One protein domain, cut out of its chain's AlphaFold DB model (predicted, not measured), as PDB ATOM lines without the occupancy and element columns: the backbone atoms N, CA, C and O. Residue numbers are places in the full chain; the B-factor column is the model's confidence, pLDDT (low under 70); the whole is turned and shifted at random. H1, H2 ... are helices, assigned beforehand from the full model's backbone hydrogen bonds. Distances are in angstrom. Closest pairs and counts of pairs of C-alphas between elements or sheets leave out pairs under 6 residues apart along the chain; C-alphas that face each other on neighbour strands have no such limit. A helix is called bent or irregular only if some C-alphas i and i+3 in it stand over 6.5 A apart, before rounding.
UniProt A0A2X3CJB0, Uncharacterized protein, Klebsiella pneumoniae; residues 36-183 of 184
ATOM      1  N   VAL A  36      26.122  14.596  42.146       69.62
ATOM      2  CA  VAL A  36      27.099  14.779  41.046       69.62
ATOM      3  C   VAL A  36      27.208  13.511  40.203       69.62
ATOM      4  O   VAL A  36      27.096  13.581  38.978       69.62
ATOM      5  N   ALA A  37      27.358  12.355  40.855       74.56
ATOM      6  CA  ALA A  37      27.376  11.059  40.190       74.56
ATOM      7  C   ALA A  37      26.053  10.809  39.454       74.56
ATOM      8  O   ALA A  37      26.067  10.446  38.281       74.56
ATOM      9  N   THR A  38      24.917  11.119  40.077       77.25
ATOM     10  CA  THR A  38      23.588  10.998  39.476       77.25
ATOM     11  C   THR A  38      23.407  11.913  38.277       77.25
ATOM     12  O   THR A  38      23.040  11.441  37.205       77.25
ATOM     13  N   ARG A  39      23.698  13.212  38.399       78.94
ATOM     14  CA  ARG A  39      23.536  14.167  37.289       78.94
ATOM     15  C   ARG A  39      24.470  13.840  36.130       78.94
ATOM     16  O   ARG A  39      24.029  13.839  34.987       78.94
ATOM     17  N   GLY A  40      25.737  13.534  36.413       81.06
ATOM     18  CA  GLY A  40      26.712  13.158  35.390       81.06
ATOM     19  C   GLY A  40      26.330  11.859  34.682       81.06
ATOM     20  O   GLY A  40      26.345  11.795  33.453       81.06
ATOM     21  N   THR A  41      25.904  10.850  35.446       88.25
ATOM     22  CA  THR A  41      25.445   9.574  34.887       88.25
ATOM     23  C   THR A  41      24.222   9.778  34.012       88.25
ATOM     24  O   THR A  41      24.228   9.365  32.857       88.25
ATOM     25  N   MET A  42      23.211  10.490  34.503       87.75
ATOM     26  CA  MET A  42      21.987  10.725  33.746       87.75
ATOM     27  C   MET A  42      22.193  11.614  32.515       87.75
ATOM     28  O   MET A  42      21.526  11.413  31.499       87.75
ATOM     29  N   PHE A  43      23.155  12.539  32.557       88.44
ATOM     30  CA  PHE A  43      23.586  13.296  31.383       88.44
ATOM     31  C   PHE A  43      24.143  12.364  30.296       88.44
ATOM     32  O   PHE A  43      23.728  12.430  29.138       88.44
ATOM     33  N   ILE A  44      25.039  11.444  30.674       90.56
ATOM     34  CA  ILE A  44      25.627  10.464  29.748       90.56
ATOM     35  C   ILE A  44      24.569   9.471  29.252       90.56
ATOM     36  O   ILE A  44      24.557   9.147  28.065       90.56
ATOM     37  N   VAL A  45      23.650   9.025  30.116       92.56
ATOM     38  CA  VAL A  45      22.503   8.183  29.735       92.56
ATOM     39  C   VAL A  45      21.668   8.872  28.666       92.56
ATOM     40  O   VAL A  45      21.417   8.269  27.625       92.56
ATOM     41  N   GLY A  46      21.298  10.140  28.862       91.19
ATOM     42  CA  GLY A  46      20.505  10.874  27.879       91.19
ATOM     43  C   GLY A  46      21.207  11.021  26.530       91.19
ATOM     44  O   GLY A  46      20.593  10.781  25.489       91.19
ATOM     45  N   LEU A  47      22.511  11.319  26.535       91.38
ATOM     46  CA  LEU A  47      23.309  11.346  25.307       91.38
ATOM     47  C   LEU A  47      23.371   9.977  24.627       91.38
ATOM     48  O   LEU A  47      23.203   9.889  23.413       91.38
ATOM     49  N   LYS A  48      23.582   8.902  25.391       93.81
ATOM     50  CA  LYS A  48      23.639   7.542  24.852       93.81
ATOM     51  C   LYS A  48      22.297   7.147  24.237       93.81
ATOM     52  O   LYS A  48      22.280   6.698  23.097       93.81
ATOM     53  N   ILE A  49      21.178   7.379  24.924       93.88
ATOM     54  CA  ILE A  49      19.841   7.092  24.384       93.88
ATOM     55  C   ILE A  49      19.612   7.860  23.080       93.88
ATOM     56  O   ILE A  49      19.151   7.261  22.111       93.88
ATOM     57  N   PHE A  50      19.985   9.142  23.022       93.38
ATOM     58  CA  PHE A  50      19.877   9.940  21.800       93.38
ATOM     59  C   PHE A  50      20.737   9.390  20.651       93.38
ATOM     60  O   PHE A  50      20.265   9.312  19.521       93.38
ATOM     61  N   LEU A  51      21.977   8.969  20.919       93.25
ATOM     62  CA  LEU A  51      22.856   8.402  19.889       93.25
ATOM     63  C   LEU A  51      22.318   7.085  19.314       93.25
ATOM     64  O   LEU A  51      22.469   6.838  18.120       93.25
ATOM     65  N   PHE A  52      21.681   6.254  20.143       94.69
ATOM     66  CA  PHE A  52      21.056   5.006  19.696       94.69
ATOM     67  C   PHE A  52      19.672   5.223  19.066       94.69
ATOM     68  O   PHE A  52      19.282   4.468  18.178       94.69
ATOM     69  N   ASN A  53      18.951   6.267  19.479       94.31
ATOM     70  CA  ASN A  53      17.611   6.607  19.005       94.31
ATOM     71  C   ASN A  53      17.557   8.079  18.548       94.31
ATOM     72  O   ASN A  53      16.932   8.916  19.207       94.31
ATOM     73  N   PRO A  54      18.179   8.429  17.406       93.00
ATOM     74  CA  PRO A  54      18.337   9.825  16.982       93.00
ATOM     75  C   PRO A  54      17.016  10.514  16.620       93.00
ATOM     76  O   PRO A  54      16.940  11.741  16.621       93.00
ATOM     77  N   LEU A  55      15.966   9.746  16.319       95.06
ATOM     78  CA  LEU A  55      14.617  10.263  16.056       95.06
ATOM     79  C   LEU A  55      13.782  10.446  17.336       95.06
ATOM     80  O   LEU A  55      12.669  10.960  17.261       95.06
ATOM     81  N   GLY A  56      14.329  10.067  18.494       94.19
ATOM     82  CA  GLY A  56      13.635  10.051  19.774       94.19
ATOM     83  C   GLY A  56      12.885   8.742  20.021       94.19
ATOM     84  O   GLY A  56      12.595   7.980  19.100       94.19
ATOM     85  N   VAL A  57      12.581   8.482  21.291       94.38
ATOM     86  CA  VAL A  57      11.880   7.264  21.746       94.38
ATOM     87  C   VAL A  57      10.403   7.515  22.080       94.38
ATOM     88  O   VAL A  57       9.664   6.593  22.422       94.38
ATOM     89  N   GLY A  58       9.946   8.766  21.973       92.62
ATOM     90  CA  GLY A  58       8.598   9.188  22.344       92.62
ATOM     91  C   GLY A  58       8.337   9.144  23.854       92.62
ATOM     92  O   GLY A  58       9.151   8.673  24.648       92.62
ATOM     93  N   PHE A  59       7.167   9.635  24.271       88.69
ATOM     94  CA  PHE A  59       6.799   9.694  25.693       88.69
ATOM     95  C   PHE A  59       6.744   8.314  26.355       88.69
ATOM     96  O   PHE A  59       7.204   8.154  27.481       88.69
ATOM     97  N   PHE A  60       6.208   7.311  25.656       90.00
ATOM     98  CA  PHE A  60       6.075   5.956  26.196       90.00
ATOM     99  C   PHE A  60       7.395   5.174  26.189       90.00
ATOM    100  O   PHE A  60       7.574   4.293  27.023       90.00
ATOM    101  N   GLY A  61       8.325   5.505  25.286       89.88
ATOM    102  CA  GLY A  61       9.650   4.884  25.232       89.88
ATOM    103  C   GLY A  61      10.675   5.529  26.164       89.88
ATOM    104  O   GLY A  61      11.722   4.931  26.399       89.88
ATOM    105  N   TYR A  62      10.382   6.706  26.728       90.69
ATOM    106  CA  TYR A  62      11.292   7.452  27.601       90.69
ATOM    107  C   TYR A  62      11.759   6.631  28.809       90.69
ATOM    108  O   TYR A  62      12.954   6.406  28.989       90.69
ATOM    109  N   LEU A  63      10.811   6.150  29.617       89.00
ATOM    110  CA  LEU A  63      11.119   5.443  30.858       89.00
ATOM    111  C   LEU A  63      11.787   4.074  30.611       89.00
ATOM    112  O   LEU A  63      12.825   3.830  31.226       89.00
ATOM    113  N   PRO A  64      11.299   3.223  29.678       90.06
ATOM    114  CA  PRO A  64      12.004   1.997  29.297       90.06
ATOM    115  C   PRO A  64      13.440   2.250  28.827       90.06
ATOM    116  O   PRO A  64      14.361   1.576  29.273       90.06
ATOM    117  N   SER A  65      13.655   3.280  28.002       90.69
ATOM    118  CA  SER A  65      14.997   3.606  27.502       90.69
ATOM    119  C   SER A  65      15.941   4.041  28.619       90.69
ATOM    120  O   SER A  65      17.132   3.751  28.571       90.69
ATOM    121  N   ILE A  66      15.442   4.717  29.655       89.88
ATOM    122  CA  ILE A  66      16.276   5.016  30.821       89.88
ATOM    123  C   ILE A  66      16.684   3.721  31.524       89.88
ATOM    124  O   ILE A  66      17.868   3.551  31.807       89.88
ATOM    125  N   TYR A  67      15.758   2.792  31.754       88.88
ATOM    126  CA  TYR A  67      16.070   1.523  32.419       88.88
ATOM    127  C   TYR A  67      17.108   0.700  31.646       88.88
ATOM    128  O   TYR A  67      18.097   0.257  32.231       88.88
ATOM    129  N   ASP A  68      16.941   0.590  30.328       89.50
ATOM    130  CA  ASP A  68      17.798  -0.235  29.472       89.50
ATOM    131  C   ASP A  68      19.228   0.312  29.350       89.50
ATOM    132  O   ASP A  68      20.197  -0.448  29.289       89.50
ATOM    133  N   PHE A  69      19.387   1.638  29.307       90.50
ATOM    134  CA  PHE A  69      20.688   2.258  29.053       90.50
ATOM    135  C   PHE A  69      21.460   2.625  30.325       90.50
ATOM    136  O   PHE A  69      22.688   2.737  30.261       90.50
ATOM    137  N   THR A  70      20.783   2.805  31.465       89.94
ATOM    138  CA  THR A  70      21.401   3.321  32.701       89.94
ATOM    139  C   THR A  70      22.430   2.369  33.296       89.94
ATOM    140  O   THR A  70      23.539   2.805  33.600       89.94
ATOM    141  N   SER A  71      22.127   1.073  33.393       87.62
ATOM    142  CA  SER A  71      23.042   0.062  33.950       87.62
ATOM    143  C   SER A  71      24.398   0.054  33.235       87.62
ATOM    144  O   SER A  71      25.441   0.238  33.860       87.62
ATOM    145  N   GLY A  72      24.385  -0.013  31.902       87.31
ATOM    146  CA  GLY A  72      25.609  -0.000  31.104       87.31
ATOM    147  C   GLY A  72      26.371   1.331  31.135       87.31
ATOM    148  O   GLY A  72      27.554   1.359  30.803       87.31
ATOM    149  N   VAL A  73      25.727   2.448  31.491       89.88
ATOM    150  CA  VAL A  73      26.430   3.722  31.723       89.88
ATOM    151  C   VAL A  73      27.046   3.757  33.119       89.88
ATOM    152  O   VAL A  73      28.186   4.204  33.242       89.88
ATOM    153  N   ILE A  74      26.356   3.246  34.143       88.94
ATOM    154  CA  ILE A  74      26.926   3.111  35.490       88.94
ATOM    155  C   ILE A  74      28.206   2.276  35.427       88.94
ATOM    156  O   ILE A  74      29.240   2.724  35.917       88.94
ATOM    157  N   ASP A  75      28.178   1.118  34.761       89.06
ATOM    158  CA  ASP A  75      29.352   0.245  34.638       89.06
ATOM    159  C   ASP A  75      30.526   0.953  33.943       89.06
ATOM    160  O   ASP A  75      31.673   0.885  34.396       89.06
ATOM    161  N   PHE A  76      30.238   1.705  32.875       88.44
ATOM    162  CA  PHE A  76      31.238   2.501  32.170       88.44
ATOM    163  C   PHE A  76      31.870   3.570  33.073       88.44
ATOM    164  O   PHE A  76      33.098   3.661  33.142       88.44
ATOM    165  N   ILE A  77      31.067   4.357  33.794       85.94
ATOM    166  CA  ILE A  77      31.584   5.424  34.663       85.94
ATOM    167  C   ILE A  77      32.337   4.817  35.846       85.94
ATOM    168  O   ILE A  77      33.440   5.261  36.148       85.94
ATOM    169  N   LYS A  78      31.800   3.764  36.468       84.31
ATOM    170  CA  LYS A  78      32.412   3.078  37.612       84.31
ATOM    171  C   LYS A  78      33.777   2.479  37.274       84.31
ATOM    172  O   LYS A  78      34.668   2.508  38.116       84.31
ATOM    173  N   SER A  79      33.978   2.005  36.039       86.81
ATOM    174  CA  SER A  79      35.293   1.520  35.587       86.81
ATOM    175  C   SER A  79      36.380   2.607  35.551       86.81
ATOM    176  O   SER A  79      37.551   2.297  35.751       86.81
ATOM    177  N   HIS A  80      36.006   3.877  35.353       82.38
ATOM    178  CA  HIS A  80      36.935   5.016  35.315       82.38
ATOM    179  C   HIS A  80      36.990   5.773  36.651       82.38
ATOM    180  O   HIS A  80      38.029   6.316  37.022       82.38
ATOM    181  N   PHE A  81      35.874   5.795  37.380       81.12
ATOM    182  CA  PHE A  81      35.674   6.536  38.622       81.12
ATOM    183  C   PHE A  81      35.019   5.633  39.682       81.12
ATOM    184  O   PHE A  81      33.843   5.808  40.014       81.12
ATOM    185  N   PRO A  82      35.758   4.654  40.237       78.50
ATOM    186  CA  PRO A  82      35.202   3.659  41.158       78.50
ATOM    187  C   PRO A  82      34.800   4.236  42.524       78.50
ATOM    188  O   PRO A  82      34.107   3.571  43.284       78.50
ATOM    189  N   PHE A  83      35.243   5.455  42.835       76.44
ATOM    190  CA  PHE A  83      34.979   6.158  44.091       76.44
ATOM    191  C   PHE A  83      33.659   6.948  44.093       76.44
ATOM    192  O   PHE A  83      33.309   7.529  45.113       76.44
ATOM    193  N   LEU A  84      32.935   7.010  42.969       75.06
ATOM    194  CA  LEU A  84      31.630   7.673  42.914       75.06
ATOM    195  C   LEU A  84      30.533   6.776  43.509       75.06
ATOM    196  O   LEU A  84      30.484   5.578  43.232       75.06
ATOM    197  N   ASN A  85      29.623   7.374  44.282       80.06
ATOM    198  CA  ASN A  85      28.434   6.693  44.789       80.06
ATOM    199  C   ASN A  85      27.308   6.710  43.734       80.06
ATOM    200  O   ASN A  85      26.871   7.776  43.303       80.06
ATOM    201  N   PHE A  86      26.825   5.528  43.338       82.31
ATOM    202  CA  PHE A  86      25.762   5.352  42.341       82.31
ATOM    203  C   PHE A  86      24.433   4.864  42.931       82.31
ATOM    204  O   PHE A  86      23.523   4.567  42.159       82.31
ATOM    205  N   ASP A  87      24.291   4.780  44.256       82.19
ATOM    206  CA  ASP A  87      23.109   4.215  44.924       82.19
ATOM    207  C   ASP A  87      21.807   4.880  44.451       82.19
ATOM    208  O   ASP A  87      20.844   4.193  44.116       82.19
ATOM    209  N   GLU A  88      21.799   6.212  44.311       77.31
ATOM    210  CA  GLU A  88      20.640   6.939  43.774       77.31
ATOM    211  C   GLU A  88      20.327   6.514  42.329       77.31
ATOM    212  O   GLU A  88      19.176   6.252  41.994       77.31
ATOM    213  N   VAL A  89      21.338   6.388  41.466       81.75
ATOM    214  CA  VAL A  89      21.132   6.030  40.053       81.75
ATOM    215  C   VAL A  89      20.681   4.583  39.901       81.75
ATOM    216  O   VAL A  89      19.867   4.281  39.031       81.75
ATOM    217  N   TYR A  90      21.160   3.679  40.756       82.75
ATOM    218  CA  TYR A  90      20.713   2.291  40.756       82.75
ATOM    219  C   TYR A  90      19.213   2.180  41.032       82.75
ATOM    220  O   TYR A  90      18.550   1.381  40.370       82.75
ATOM    221  N   THR A  91      18.637   3.030  41.891       81.38
ATOM    222  CA  THR A  91      17.175   3.039  42.089       81.38
ATOM    223  C   THR A  91      16.413   3.427  40.818       81.38
ATOM    224  O   THR A  91      15.293   2.968  40.606       81.38
ATOM    225  N   TYR A  92      17.027   4.189  39.901       78.69
ATOM    226  CA  TYR A  92      16.422   4.506  38.601       78.69
ATOM    227  C   TYR A  92      16.421   3.317  37.640       78.69
ATOM    228  O   TYR A  92      15.757   3.398  36.617       78.69
ATOM    229  N   THR A  93      17.138   2.228  37.929       80.69
ATOM    230  CA  THR A  93      17.105   0.992  37.122       80.69
ATOM    231  C   THR A  93      16.014   0.019  37.562       80.69
ATOM    232  O   THR A  93      15.738  -0.948  36.853       80.69
ATOM    233  N   ILE A  94      15.376   0.269  38.710       80.31
ATOM    234  CA  ILE A  94      14.372  -0.619  39.295       80.31
ATOM    235  C   ILE A  94      12.978  -0.084  38.936       80.31
ATOM    236  O   ILE A  94      12.589   0.998  39.393       80.31
ATOM    237  N   PRO A  95      12.184  -0.820  38.133       77.56
ATOM    238  CA  PRO A  95      10.850  -0.376  37.762       77.56
ATOM    239  C   PRO A  95       9.963  -0.159  38.995       77.56
ATOM    240  O   PRO A  95       9.679  -1.091  39.742       77.56
ATOM    241  N   GLY A  96       9.484   1.074  39.179       72.44
ATOM    242  CA  GLY A  96       8.507   1.419  40.218       72.44
ATOM    243  C   GLY A  96       9.079   1.961  41.531       72.44
ATOM    244  O   GLY A  96       8.292   2.406  42.364       72.44
ATOM    245  N   GLU A  97      10.403   2.008  41.716       71.62
ATOM    246  CA  GLU A  97      10.998   2.564  42.945       71.62
ATOM    247  C   GLU A  97      11.064   4.096  42.979       71.62
ATOM    248  O   GLU A  97      11.146   4.687  44.057       71.62
ATOM    249  N   TYR A  98      10.954   4.769  41.829       62.06
ATOM    250  CA  TYR A  98      11.076   6.223  41.757       62.06
ATOM    251  C   TYR A  98       9.853   6.894  41.123       62.06
ATOM    252  O   TYR A  98       9.407   6.534  40.034       62.06
ATOM    253  N   LYS A  99       9.318   7.921  41.799       58.53
ATOM    254  CA  LYS A  99       8.137   8.680  41.335       58.53
ATOM    255  C   LYS A  99       8.451   9.638  40.180       58.53
ATOM    256  O   LYS A  99       7.543  10.021  39.451       58.53
ATOM    257  N   THR A 100       9.712  10.052  40.035       61.78
ATOM    258  CA  THR A 100      10.160  11.042  39.038       61.78
ATOM    259  C   THR A 100      11.556  10.718  38.505       61.78
ATOM    260  O   THR A 100      12.564  11.230  38.995       61.78
ATOM    261  N   VAL A 101      11.627   9.851  37.496       70.56
ATOM    262  CA  VAL A 101      12.878   9.553  36.784       70.56
ATOM    263  C   VAL A 101      13.090  10.613  35.706       70.56
ATOM    264  O   VAL A 101      12.199  10.851  34.893       70.56
ATOM    265  N   GLY A 102      14.252  11.266  35.713       70.69
ATOM    266  CA  GLY A 102      14.584  12.271  34.709       70.69
ATOM    267  C   GLY A 102      16.059  12.636  34.680       70.69
ATOM    268  O   GLY A 102      16.766  12.431  35.669       70.69
ATOM    269  N   THR A 103      16.531  13.215  33.571       72.62
ATOM    270  CA  THR A 103      17.956  13.558  33.415       72.62
ATOM    271  C   THR A 103      18.395  14.785  34.216       72.62
ATOM    272  O   THR A 103      19.573  15.137  34.220       72.62
ATOM    273  N   LYS A 104      17.450  15.450  34.900       75.94
ATOM    274  CA  LYS A 104      17.630  16.761  35.557       75.94
ATOM    275  C   LYS A 104      18.067  17.865  34.577       75.94
ATOM    276  O   LYS A 104      18.517  18.930  35.001       75.94
ATOM    277  N   SER A 105      17.892  17.616  33.281       83.88
ATOM    278  CA  SER A 105      18.122  18.538  32.177       83.88
ATOM    279  C   SER A 105      16.897  18.508  31.271       83.88
ATOM    280  O   SER A 105      16.598  17.501  30.632       83.88
ATOM    281  N   LEU A 106      16.189  19.636  31.200       86.00
ATOM    282  CA  LEU A 106      14.998  19.754  30.360       86.00
ATOM    283  C   LEU A 106      15.337  19.463  28.892       86.00
ATOM    284  O   LEU A 106      14.579  18.800  28.193       86.00
ATOM    285  N   ILE A 107      16.490  19.948  28.426       88.31
ATOM    286  CA  ILE A 107      16.919  19.771  27.037       88.31
ATOM    287  C   ILE A 107      17.224  18.308  26.736       88.31
ATOM    288  O   ILE A 107      16.827  17.834  25.677       88.31
ATOM    289  N   LEU A 108      17.890  17.585  27.641       89.69
ATOM    290  CA  LEU A 108      18.155  16.162  27.433       89.69
ATOM    291  C   LEU A 108      16.882  15.327  27.505       89.69
ATOM    292  O   LEU A 108      16.717  14.431  26.684       89.69
ATOM    293  N   ASP A 109      15.957  15.647  28.410       89.62
ATOM    294  CA  ASP A 109      14.667  14.957  28.475       89.62
ATOM    295  C   ASP A 109      13.886  15.123  27.159       89.62
ATOM    296  O   ASP A 109      13.412  14.143  26.580       89.62
ATOM    297  N   LEU A 110      13.831  16.345  26.620       91.38
ATOM    298  CA  LEU A 110      13.212  16.621  25.322       91.38
ATOM    299  C   LEU A 110      13.978  15.974  24.159       91.38
ATOM    300  O   LEU A 110      13.357  15.503  23.207       91.38
ATOM    301  N   LEU A 111      15.308  15.905  24.237       92.88
ATOM    302  CA  LEU A 111      16.142  15.246  23.235       92.88
ATOM    303  C   LEU A 111      15.923  13.728  23.218       92.88
ATOM    304  O   LEU A 111      15.876  13.141  22.144       92.88
ATOM    305  N   ILE A 112      15.734  13.086  24.372       93.56
ATOM    306  CA  ILE A 112      15.387  11.660  24.442       93.56
ATOM    307  C   ILE A 112      14.010  11.427  23.812       93.56
ATOM    308  O   ILE A 112      13.846  10.529  22.987       93.56
ATOM    309  N   ILE A 113      13.013  12.239  24.174       94.12
ATOM    310  CA  ILE A 113      11.628  12.047  23.721       94.12
ATOM    311  C   ILE A 113      11.493  12.301  22.216       94.12
ATOM    312  O   ILE A 113      10.884  11.497  21.513       94.12
ATOM    313  N   TYR A 114      12.054  13.403  21.718       95.00
ATOM    314  CA  TYR A 114      11.790  13.917  20.368       95.00
ATOM    315  C   TYR A 114      12.994  13.852  19.417       95.00
ATOM    316  O   TYR A 114      12.857  14.154  18.230       95.00
ATOM    317  N   GLY A 115      14.184  13.513  19.918       93.31
ATOM    318  CA  GLY A 115      15.396  13.392  19.116       93.31
ATOM    319  C   GLY A 115      15.725  14.642  18.304       93.31
ATOM    320  O   GLY A 115      15.573  15.788  18.741       93.31
ATOM    321  N   VAL A 116      16.165  14.412  17.068       93.38
ATOM    322  CA  VAL A 116      16.560  15.457  16.120       93.38
ATOM    323  C   VAL A 116      15.413  16.414  15.776       93.38
ATOM    324  O   VAL A 116      15.664  17.589  15.498       93.38
ATOM    325  N   PHE A 117      14.155  15.961  15.856       92.50
ATOM    326  CA  PHE A 117      12.989  16.805  15.578       92.50
ATOM    327  C   PHE A 117      12.817  17.926  16.601       92.50
ATOM    328  O   PHE A 117      12.286  18.976  16.255       92.50
ATOM    329  N   PHE A 118      13.306  17.746  17.830       92.19
ATOM    330  CA  PHE A 118      13.409  18.828  18.807       92.19
ATOM    331  C   PHE A 118      14.675  19.669  18.604       92.19
ATOM    332  O   PHE A 118      14.626  20.896  18.693       92.19
ATOM    333  N   LEU A 119      15.799  19.027  18.279       90.00
ATOM    334  CA  LEU A 119      17.089  19.703  18.143       90.00
ATOM    335  C   LEU A 119      17.074  20.794  17.057       90.00
ATOM    336  O   LEU A 119      17.610  21.880  17.272       90.00
ATOM    337  N   ILE A 120      16.439  20.535  15.909       91.25
ATOM    338  CA  ILE A 120      16.361  21.487  14.787       91.25
ATOM    339  C   ILE A 120      15.671  22.809  15.190       91.25
ATOM    340  O   ILE A 120      16.318  23.861  15.103       91.25
ATOM    341  N   PRO A 121      14.396  22.814  15.639       91.94
ATOM    342  CA  PRO A 121      13.724  24.044  16.047       91.94
ATOM    343  C   PRO A 121      14.384  24.680  17.273       91.94
ATOM    344  O   PRO A 121      14.450  25.906  17.342       91.94
ATOM    345  N   PHE A 122      14.935  23.886  18.197       89.69
ATOM    346  CA  PHE A 122      15.659  24.406  19.356       89.69
ATOM    347  C   PHE A 122      16.910  25.196  18.947       89.69
ATOM    348  O   PHE A 122      17.075  26.342  19.362       89.69
ATOM    349  N   ILE A 123      17.761  24.648  18.071       91.06
ATOM    350  CA  ILE A 123      18.950  25.354  17.569       91.06
ATOM    351  C   ILE A 123      18.546  26.628  16.825       91.06
ATOM    352  O   ILE A 123      19.182  27.667  17.004       91.06
ATOM    353  N   TYR A 124      17.500  26.569  15.996       93.06
ATOM    354  CA  TYR A 124      17.002  27.748  15.290       93.06
ATOM    355  C   TYR A 124      16.537  28.841  16.264       93.06
ATOM    356  O   TYR A 124      16.935  29.998  16.130       93.06
ATOM    357  N   PHE A 125      15.759  28.466  17.281       89.62
ATOM    358  CA  PHE A 125      15.281  29.362  18.330       89.62
ATOM    359  C   PHE A 125      16.434  30.006  19.110       89.62
ATOM    360  O   PHE A 125      16.483  31.229  19.231       89.62
ATOM    361  N   ILE A 126      17.401  29.206  19.567       88.62
ATOM    362  CA  ILE A 126      18.570  29.695  20.307       88.62
ATOM    363  C   ILE A 126      19.402  30.649  19.449       88.62
ATOM    364  O   ILE A 126      19.735  31.740  19.904       88.62
ATOM    365  N   LYS A 127      19.689  30.295  18.188       90.25
ATOM    366  CA  LYS A 127      20.419  31.180  17.264       90.25
ATOM    367  C   LYS A 127      19.694  32.504  17.051       90.25
ATOM    368  O   LYS A 127      20.339  33.550  17.031       90.25
ATOM    369  N   LYS A 128      18.369  32.462  16.892       87.94
ATOM    370  CA  LYS A 128      17.548  33.659  16.703       87.94
ATOM    371  C   LYS A 128      17.628  34.579  17.922       87.94
ATOM    372  O   LYS A 128      17.963  35.746  17.755       87.94
ATOM    373  N   ILE A 129      17.395  34.054  19.125       86.00
ATOM    374  CA  ILE A 129      17.425  34.870  20.346       86.00
ATOM    375  C   ILE A 129      18.832  35.402  20.617       86.00
ATOM    376  O   ILE A 129      18.982  36.585  20.900       86.00
ATOM    377  N   LEU A 130      19.874  34.575  20.492       86.44
ATOM    378  CA  LEU A 130      21.246  35.043  20.711       86.44
ATOM    379  C   LEU A 130      21.612  36.185  19.758       86.44
ATOM    380  O   LEU A 130      22.213  37.157  20.199       86.44
ATOM    381  N   LYS A 131      21.203  36.108  18.484       83.94
ATOM    382  CA  LYS A 131      21.423  37.184  17.507       83.94
ATOM    383  C   LYS A 131      20.639  38.455  17.847       83.94
ATOM    384  O   LYS A 131      21.170  39.548  17.689       83.94
ATOM    385  N   GLU A 132      19.391  38.324  18.296       78.19
ATOM    386  CA  GLU A 132      18.577  39.470  18.726       78.19
ATOM    387  C   GLU A 132      19.214  40.187  19.927       78.19
ATOM    388  O   GLU A 132      19.298  41.412  19.936       78.19
ATOM    389  N   PHE A 133      19.746  39.439  20.899       78.12
ATOM    390  CA  PHE A 133      20.370  40.013  22.095       78.12
ATOM    391  C   PHE A 133      21.772  40.575  21.856       78.12
ATOM    392  O   PHE A 133      22.141  41.550  22.508       78.12
ATOM    393  N   ASP A 134      22.544  39.992  20.939       73.44
ATOM    394  CA  ASP A 134      23.864  40.506  20.549       73.44
ATOM    395  C   ASP A 134      23.748  41.849  19.807       73.44
ATOM    396  O   ASP A 134      24.587  42.731  19.951       73.44
ATOM    397  N   ALA A 135      22.657  42.043  19.059       66.44
ATOM    398  CA  ALA A 135      22.407  43.269  18.308       66.44
ATOM    399  C   ALA A 135      21.788  44.412  19.136       66.44
ATOM    400  O   ALA A 135      21.882  45.563  18.715       66.44
ATOM    401  N   GLN A 136      21.113  44.113  20.256       64.56
ATOM    402  CA  GLN A 136      20.228  45.077  20.935       64.56
ATOM    403  C   GLN A 136      20.404  45.188  22.456       64.56
ATOM    404  O   GLN A 136      19.799  46.074  23.056       64.56
ATOM    405  N   SER A 137      21.153  44.296  23.117       61.00
ATOM    406  CA  SER A 137      21.088  44.191  24.582       61.00
ATOM    407  C   SER A 137      22.355  44.626  25.320       61.00
ATOM    408  O   SER A 137      23.489  44.406  24.898       61.00
ATOM    409  N   GLU A 138      22.133  45.205  26.500       69.88
ATOM    410  CA  GLU A 138      23.140  45.386  27.539       69.88
ATOM    411  C   GLU A 138      23.764  44.028  27.909       69.88
ATOM    412  O   GLU A 138      23.057  43.035  28.107       69.88
ATOM    413  N   ARG A 139      25.091  44.000  28.079       75.19
ATOM    414  CA  ARG A 139      25.894  42.797  28.372       75.19
ATOM    415  C   ARG A 139      25.305  41.909  29.483       75.19
ATOM    416  O   ARG A 139      25.426  40.689  29.428       75.19
ATOM    417  N   ASN A 140      24.636  42.516  30.464       80.69
ATOM    418  CA  ASN A 140      23.973  41.837  31.577       80.69
ATOM    419  C   ASN A 140      22.801  40.942  31.131       80.69
ATOM    420  O   ASN A 140      22.726  39.786  31.544       80.69
ATOM    421  N   SER A 141      21.920  41.431  30.255       80.88
ATOM    422  CA  SER A 141      20.776  40.664  29.736       80.88
ATOM    423  C   SER A 141      21.227  39.469  28.897       80.88
ATOM    424  O   SER A 141      20.650  38.385  28.996       80.88
ATOM    425  N   TYR A 142      22.305  39.640  28.127       83.12
ATOM    426  CA  TYR A 142      22.937  38.556  27.378       83.12
ATOM    427  C   TYR A 142      23.504  37.465  28.302       83.12
ATOM    428  O   TYR A 142      23.256  36.277  28.086       83.12
ATOM    429  N   PHE A 143      24.202  37.843  29.380       84.94
ATOM    430  CA  PHE A 143      24.690  36.877  30.371       84.94
ATOM    431  C   PHE A 143      23.554  36.135  31.085       84.94
ATOM    432  O   PHE A 143      23.660  34.926  31.288       84.94
ATOM    433  N   LEU A 144      22.456  36.820  31.422       87.38
ATOM    434  CA  LEU A 144      21.276  36.186  32.020       87.38
ATOM    435  C   LEU A 144      20.623  35.181  31.065       87.38
ATOM    436  O   LEU A 144      20.248  34.086  31.485       87.38
ATOM    437  N   LEU A 145      20.535  35.512  29.775       88.12
ATOM    438  CA  LEU A 145      20.037  34.590  28.759       88.12
ATOM    439  C   LEU A 145      20.921  33.339  28.658       88.12
ATOM    440  O   LEU A 145      20.404  32.222  28.699       88.12
ATOM    441  N   LEU A 146      22.245  33.511  28.565       88.50
ATOM    442  CA  LEU A 146      23.182  32.386  28.549       88.50
ATOM    443  C   LEU A 146      23.038  31.526  29.805       88.50
ATOM    444  O   LEU A 146      22.975  30.303  29.699       88.50
ATOM    445  N   PHE A 147      22.919  32.150  30.977       88.38
ATOM    446  CA  PHE A 147      22.701  31.445  32.237       88.38
ATOM    447  C   PHE A 147      21.431  30.582  32.203       88.38
ATOM    448  O   PHE A 147      21.474  29.417  32.599       88.38
ATOM    449  N   ILE A 148      20.317  31.104  31.679       88.75
ATOM    450  CA  ILE A 148      19.068  30.340  31.544       88.75
ATOM    451  C   ILE A 148      19.242  29.176  30.560       88.75
ATOM    452  O   ILE A 148      18.817  28.059  30.859       88.75
ATOM    453  N   ILE A 149      19.881  29.397  29.406       88.31
ATOM    454  CA  ILE A 149      20.125  28.339  28.410       88.31
ATOM    455  C   ILE A 149      20.979  27.222  29.020       88.31
ATOM    456  O   ILE A 149      20.601  26.051  28.954       88.31
ATOM    457  N   PHE A 150      22.092  27.576  29.668       86.00
ATOM    458  CA  PHE A 150      22.973  26.613  30.325       86.00
ATOM    459  C   PHE A 150      22.283  25.876  31.471       86.00
ATOM    460  O   PHE A 150      22.477  24.670  31.604       86.00
ATOM    461  N   SER A 151      21.429  26.555  32.241       85.19
ATOM    462  CA  SER A 151      20.629  25.912  33.288       85.19
ATOM    463  C   SER A 151      19.713  24.837  32.695       85.19
ATOM    464  O   SER A 151      19.731  23.698  33.143       85.19
ATOM    465  N   ASN A 152      18.979  25.129  31.617       85.25
ATOM    466  CA  ASN A 152      18.127  24.115  30.978       85.25
ATOM    467  C   ASN A 152      18.924  22.956  30.357       85.25
ATOM    468  O   ASN A 152      18.404  21.842  30.288       85.25
ATOM    469  N   MET A 153      20.152  23.211  29.890       83.38
ATOM    470  CA  MET A 153      20.995  22.201  29.245       83.38
ATOM    471  C   MET A 153      21.696  21.276  30.244       83.38
ATOM    472  O   MET A 153      21.776  20.073  29.998       83.38
ATOM    473  N   PHE A 154      22.199  21.814  31.354       76.50
ATOM    474  CA  PHE A 154      23.016  21.054  32.299       76.50
ATOM    475  C   PHE A 154      22.281  20.686  33.577       76.50
ATOM    476  O   PHE A 154      22.380  19.547  34.027       76.50
ATOM    477  N   PHE A 155      21.586  21.638  34.194       72.81
ATOM    478  CA  PHE A 155      20.943  21.385  35.469       72.81
ATOM    479  C   PHE A 155      19.817  22.367  35.747       72.81
ATOM    480  O   PHE A 155      20.041  23.562  35.959       72.81
ATOM    481  N   ILE A 156      18.606  21.828  35.842       75.88
ATOM    482  CA  ILE A 156      17.467  22.583  36.329       75.88
ATOM    483  C   ILE A 156      16.528  21.685  37.128       75.88
ATOM    484  O   ILE A 156      16.278  20.531  36.781       75.88
ATOM    485  N   SER A 157      15.995  22.213  38.228       71.38
ATOM    486  CA  SER A 157      14.911  21.538  38.940       71.38
ATOM    487  C   SER A 157      13.633  21.576  38.097       71.38
ATOM    488  O   SER A 157      13.429  22.507  37.319       71.38
ATOM    489  N   HIS A 158      12.727  20.610  38.275       68.62
ATOM    490  CA  HIS A 158      11.442  20.624  37.560       68.62
ATOM    491  C   HIS A 158      10.672  21.930  37.796       68.62
ATOM    492  O   HIS A 158      10.183  22.532  36.845       68.62
ATOM    493  N   LEU A 159      10.649  22.431  39.037       71.19
ATOM    494  CA  LEU A 159      10.060  23.735  39.349       71.19
ATOM    495  C   LEU A 159      10.744  24.863  38.573       71.19
ATOM    496  O   LEU A 159      10.058  25.645  37.925       71.19
ATOM    497  N   GLY A 160      12.080  24.905  38.570       72.25
ATOM    498  CA  GLY A 160      12.844  25.885  37.800       72.25
ATOM    499  C   GLY A 160      12.519  25.840  36.307       72.25
ATOM    500  O   GLY A 160      12.359  26.890  35.694       72.25
ATOM    501  N   SER A 161      12.343  24.643  35.741       77.69
ATOM    502  CA  SER A 161      12.052  24.447  34.316       77.69
ATOM    503  C   SER A 161      10.723  25.063  33.876       77.69
ATOM    504  O   SER A 161      10.632  25.567  32.761       77.69
ATOM    505  N   TYR A 162       9.723  25.132  34.761       81.75
ATOM    506  CA  TYR A 162       8.463  25.818  34.465       81.75
ATOM    507  C   TYR A 162       8.611  27.341  34.411       81.75
ATOM    508  O   TYR A 162       7.838  28.003  33.720       81.75
ATOM    509  N   PHE A 163       9.601  27.910  35.106       83.44
ATOM    510  CA  PHE A 163       9.843  29.354  35.114       83.44
ATOM    511  C   PHE A 163      10.683  29.836  33.926       83.44
ATOM    512  O   PHE A 163      10.605  31.010  33.564       83.44
ATOM    513  N   THR A 164      11.457  28.960  33.279       86.56
ATOM    514  CA  THR A 164      12.391  29.382  32.223       86.56
ATOM    515  C   THR A 164      11.733  30.041  31.012       86.56
ATOM    516  O   THR A 164      12.290  31.043  30.556       86.56
ATOM    517  N   PRO A 165      10.546  29.618  30.520       86.50
ATOM    518  CA  PRO A 165       9.885  30.313  29.418       86.50
ATOM    519  C   PRO A 165       9.505  31.749  29.788       86.50
ATOM    520  O   PRO A 165       9.652  32.651  28.966       86.50
ATOM    521  N   PHE A 166       9.080  31.981  31.036       87.62
ATOM    522  CA  PHE A 166       8.736  33.315  31.528       87.62
ATOM    523  C   PHE A 166       9.970  34.207  31.648       87.62
ATOM    524  O   PHE A 166       9.923  35.364  31.239       87.62
ATOM    525  N   CYS A 167      11.091  33.673  32.142       88.31
ATOM    526  CA  CYS A 167      12.348  34.417  32.204       88.31
ATOM    527  C   CYS A 167      12.849  34.802  30.803       88.31
ATOM    528  O   CYS A 167      13.250  35.944  30.590       88.31
ATOM    529  N   ILE A 168      12.781  33.881  29.835       88.25
ATOM    530  CA  ILE A 168      13.155  34.159  28.442       88.25
ATOM    531  C   ILE A 168      12.218  35.212  27.838       88.25
ATOM    532  O   ILE A 168      12.692  36.180  27.249       88.25
ATOM    533  N   ALA A 169      10.902  35.072  28.019       88.06
ATOM    534  CA  ALA A 169       9.923  36.037  27.521       88.06
ATOM    535  C   ALA A 169      10.134  37.435  28.122       88.06
ATOM    536  O   ALA A 169      10.130  38.424  27.391       88.06
ATOM    537  N   PHE A 170      10.381  37.517  29.433       88.25
ATOM    538  CA  PHE A 170      10.683  38.769  30.120       88.25
ATOM    539  C   PHE A 170      11.934  39.439  29.549       88.25
ATOM    540  O   PHE A 170      11.895  40.625  29.227       88.25
ATOM    541  N   LEU A 171      13.021  38.683  29.363       87.38
ATOM    542  CA  LEU A 171      14.247  39.212  28.770       87.38
ATOM    543  C   LEU A 171      14.009  39.711  27.337       87.38
ATOM    544  O   LEU A 171      14.529  40.764  26.975       87.38
ATOM    545  N   ILE A 172      13.220  38.994  26.526       85.88
ATOM    546  CA  ILE A 172      12.889  39.413  25.152       85.88
ATOM    547  C   ILE A 172      12.106  40.731  25.163       85.88
ATOM    548  O   ILE A 172      12.439  41.642  24.410       85.88
ATOM    549  N   ILE A 173      11.082  40.850  26.014       85.38
ATOM    550  CA  ILE A 173      10.283  42.080  26.144       85.38
ATOM    551  C   ILE A 173      11.173  43.242  26.599       85.38
ATOM    552  O   ILE A 173      11.130  44.322  26.015       85.38
ATOM    553  N   LEU A 174      12.021  43.008  27.601       83.00
ATOM    554  CA  LEU A 174      12.941  44.013  28.126       83.00
ATOM    555  C   LEU A 174      13.965  44.465  27.075       83.00
ATOM    556  O   LEU A 174      14.270  45.653  27.007       83.00
ATOM    557  N   SER A 175      14.459  43.547  26.239       79.81
ATOM    558  CA  SER A 175      15.355  43.872  25.122       79.81
ATOM    559  C   SER A 175      14.657  44.734  24.067       79.81
ATOM    560  O   SER A 175      15.226  45.725  23.620       79.81
ATOM    561  N   LYS A 176      13.412  44.400  23.700       80.06
ATOM    562  CA  LYS A 176      12.646  45.142  22.686       80.06
ATOM    563  C   LYS A 176      12.280  46.554  23.136       80.06
ATOM    564  O   LYS A 176      12.533  47.501  22.402       80.06
ATOM    565  N   ASN A 177      11.768  46.704  24.358       79.94
ATOM    566  CA  ASN A 177      11.368  48.011  24.891       79.94
ATOM    567  C   ASN A 177      12.548  48.991  24.984       79.94
ATOM    568  O   ASN A 177      12.363  50.198  24.881       79.94
ATOM    569  N   ARG A 178      13.773  48.494  25.201       72.81
ATOM    570  CA  ARG A 178      14.970  49.348  25.198       72.81
ATOM    571  C   ARG A 178      15.375  49.764  23.792       72.81
ATOM    572  O   ARG A 178      15.620  50.943  23.588       72.81
ATOM    573  N   ALA A 179      15.363  48.835  22.836       70.44
ATOM    574  CA  ALA A 179      15.630  49.166  21.439       70.44
ATOM    575  C   ALA A 179      14.667  50.247  20.910       70.44
ATOM    576  O   ALA A 179      15.083  51.112  20.153       70.44
ATOM    577  N   GLU A 180      13.401  50.237  21.339       69.69
ATOM    578  CA  GLU A 180      12.422  51.283  21.002       69.69
ATOM    579  C   GLU A 180      12.710  52.635  21.680       69.69
ATOM    580  O   GLU A 180      12.464  53.680  21.080       69.69
ATOM    581  N   ASN A 181      13.249  52.637  22.904       64.12
ATOM    582  CA  ASN A 181      13.612  53.864  23.620       64.12
ATOM    583  C   ASN A 181      14.914  54.503  23.112       64.12
ATOM    584  O   ASN A 181      15.031  55.715  23.195       64.12
ATOM    585  N   ASP A 182      15.863  53.724  22.583       59.44
ATOM    586  CA  ASP A 182      17.121  54.249  22.022       59.44
ATOM    587  C   ASP A 182      16.947  54.861  20.612       59.44
ATOM    588  O   ASP A 182      17.846  55.535  20.109       59.44
ATOM    589  N   ILE A 183      15.809  54.609  19.949       57.62
ATOM    590  CA  ILE A 183      15.476  55.146  18.615       57.62
ATOM    591  C   ILE A 183      14.716  56.490  18.705       57.62
ATOM    592  O   ILE A 183      14.647  57.210  17.706       57.62
TER     593      ILE A 183
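This is residues 36 to 183 of the 184 residues of an uncharacterized protein of Klebsiella pneumoniae (UniProt A0A2X3CJB0). The longest helix, H7, forms with H6 and H5 a splayed up-and-down bundle, each helix running against the one before, at one end of an elongated domain. At the other end the arms of bent H2 cross H1 and short H3 packs on it; H4 sits between. The printed part has 148 residues with seven named helices, H1 to H7 in order, and no named strand: all helix. It is loose, with a radius of gyration of the C-alphas of 18.2 A and spans of 59 by 32 by 28 A.

Find H7, residues 158 to 181, running 36.1 A from C-alpha 158 at (11.442, 20.624, 37.560); it has a kink of 26 degrees near residue 166 and is only just irregular, C-alphas 162 and 165 being 6.9 A apart. H6 is residues 139 to 154, H5 residues 116 to 136 over 30.2 A, H4 residues 106 to 114, H3 residues 87 to 91. H2, residues 58 to 80, is one helix by its hydrogen bonds but bent, C-alphas 68 and 71 being 6.9 A apart: look for arms H2a, 58 to 68, irregular with C-alphas 60 and 63 at 6.9 A, and H2b, 71 to 80. H1, residues 36 to 52, starts at (27.099, 14.779, 41.046).

H6 and H7 form a hairpin at 23 degrees, closest at C-alphas 141 and 171, 6.8 A. H5 and H6 form another, closest at C-alphas 133 and 142, 6.1 A. H4 touches H6 only at their ends, closest at C-alphas 107 and 153, 5.2 A. Residues 43 to 50 of H1 touch H4, closest at C-alphas 50 and 112, 5.5 A. H1 stands at steep tilts of 62 degrees to H2a and 58 to H2b, and touches both. H3 touches H1, closest at C-alphas 38 and 89, 5.6 A. Every O i to N i+4 pair is within hydrogen-bond range in H1, H3, H4 and H6, against 5 of 7 in H2a, 5 of 6 in H2b, 16 of 17 in H5 and 17 of 20 in H7.

The farthest C-alphas, 79 and 183, are 59.6 A apart. The printed part has no cut; the long link is H3 to H4. Look for pLDDT under 70 at residues 36, 98 to 100, 135 to 138, 158 and 180 to 183.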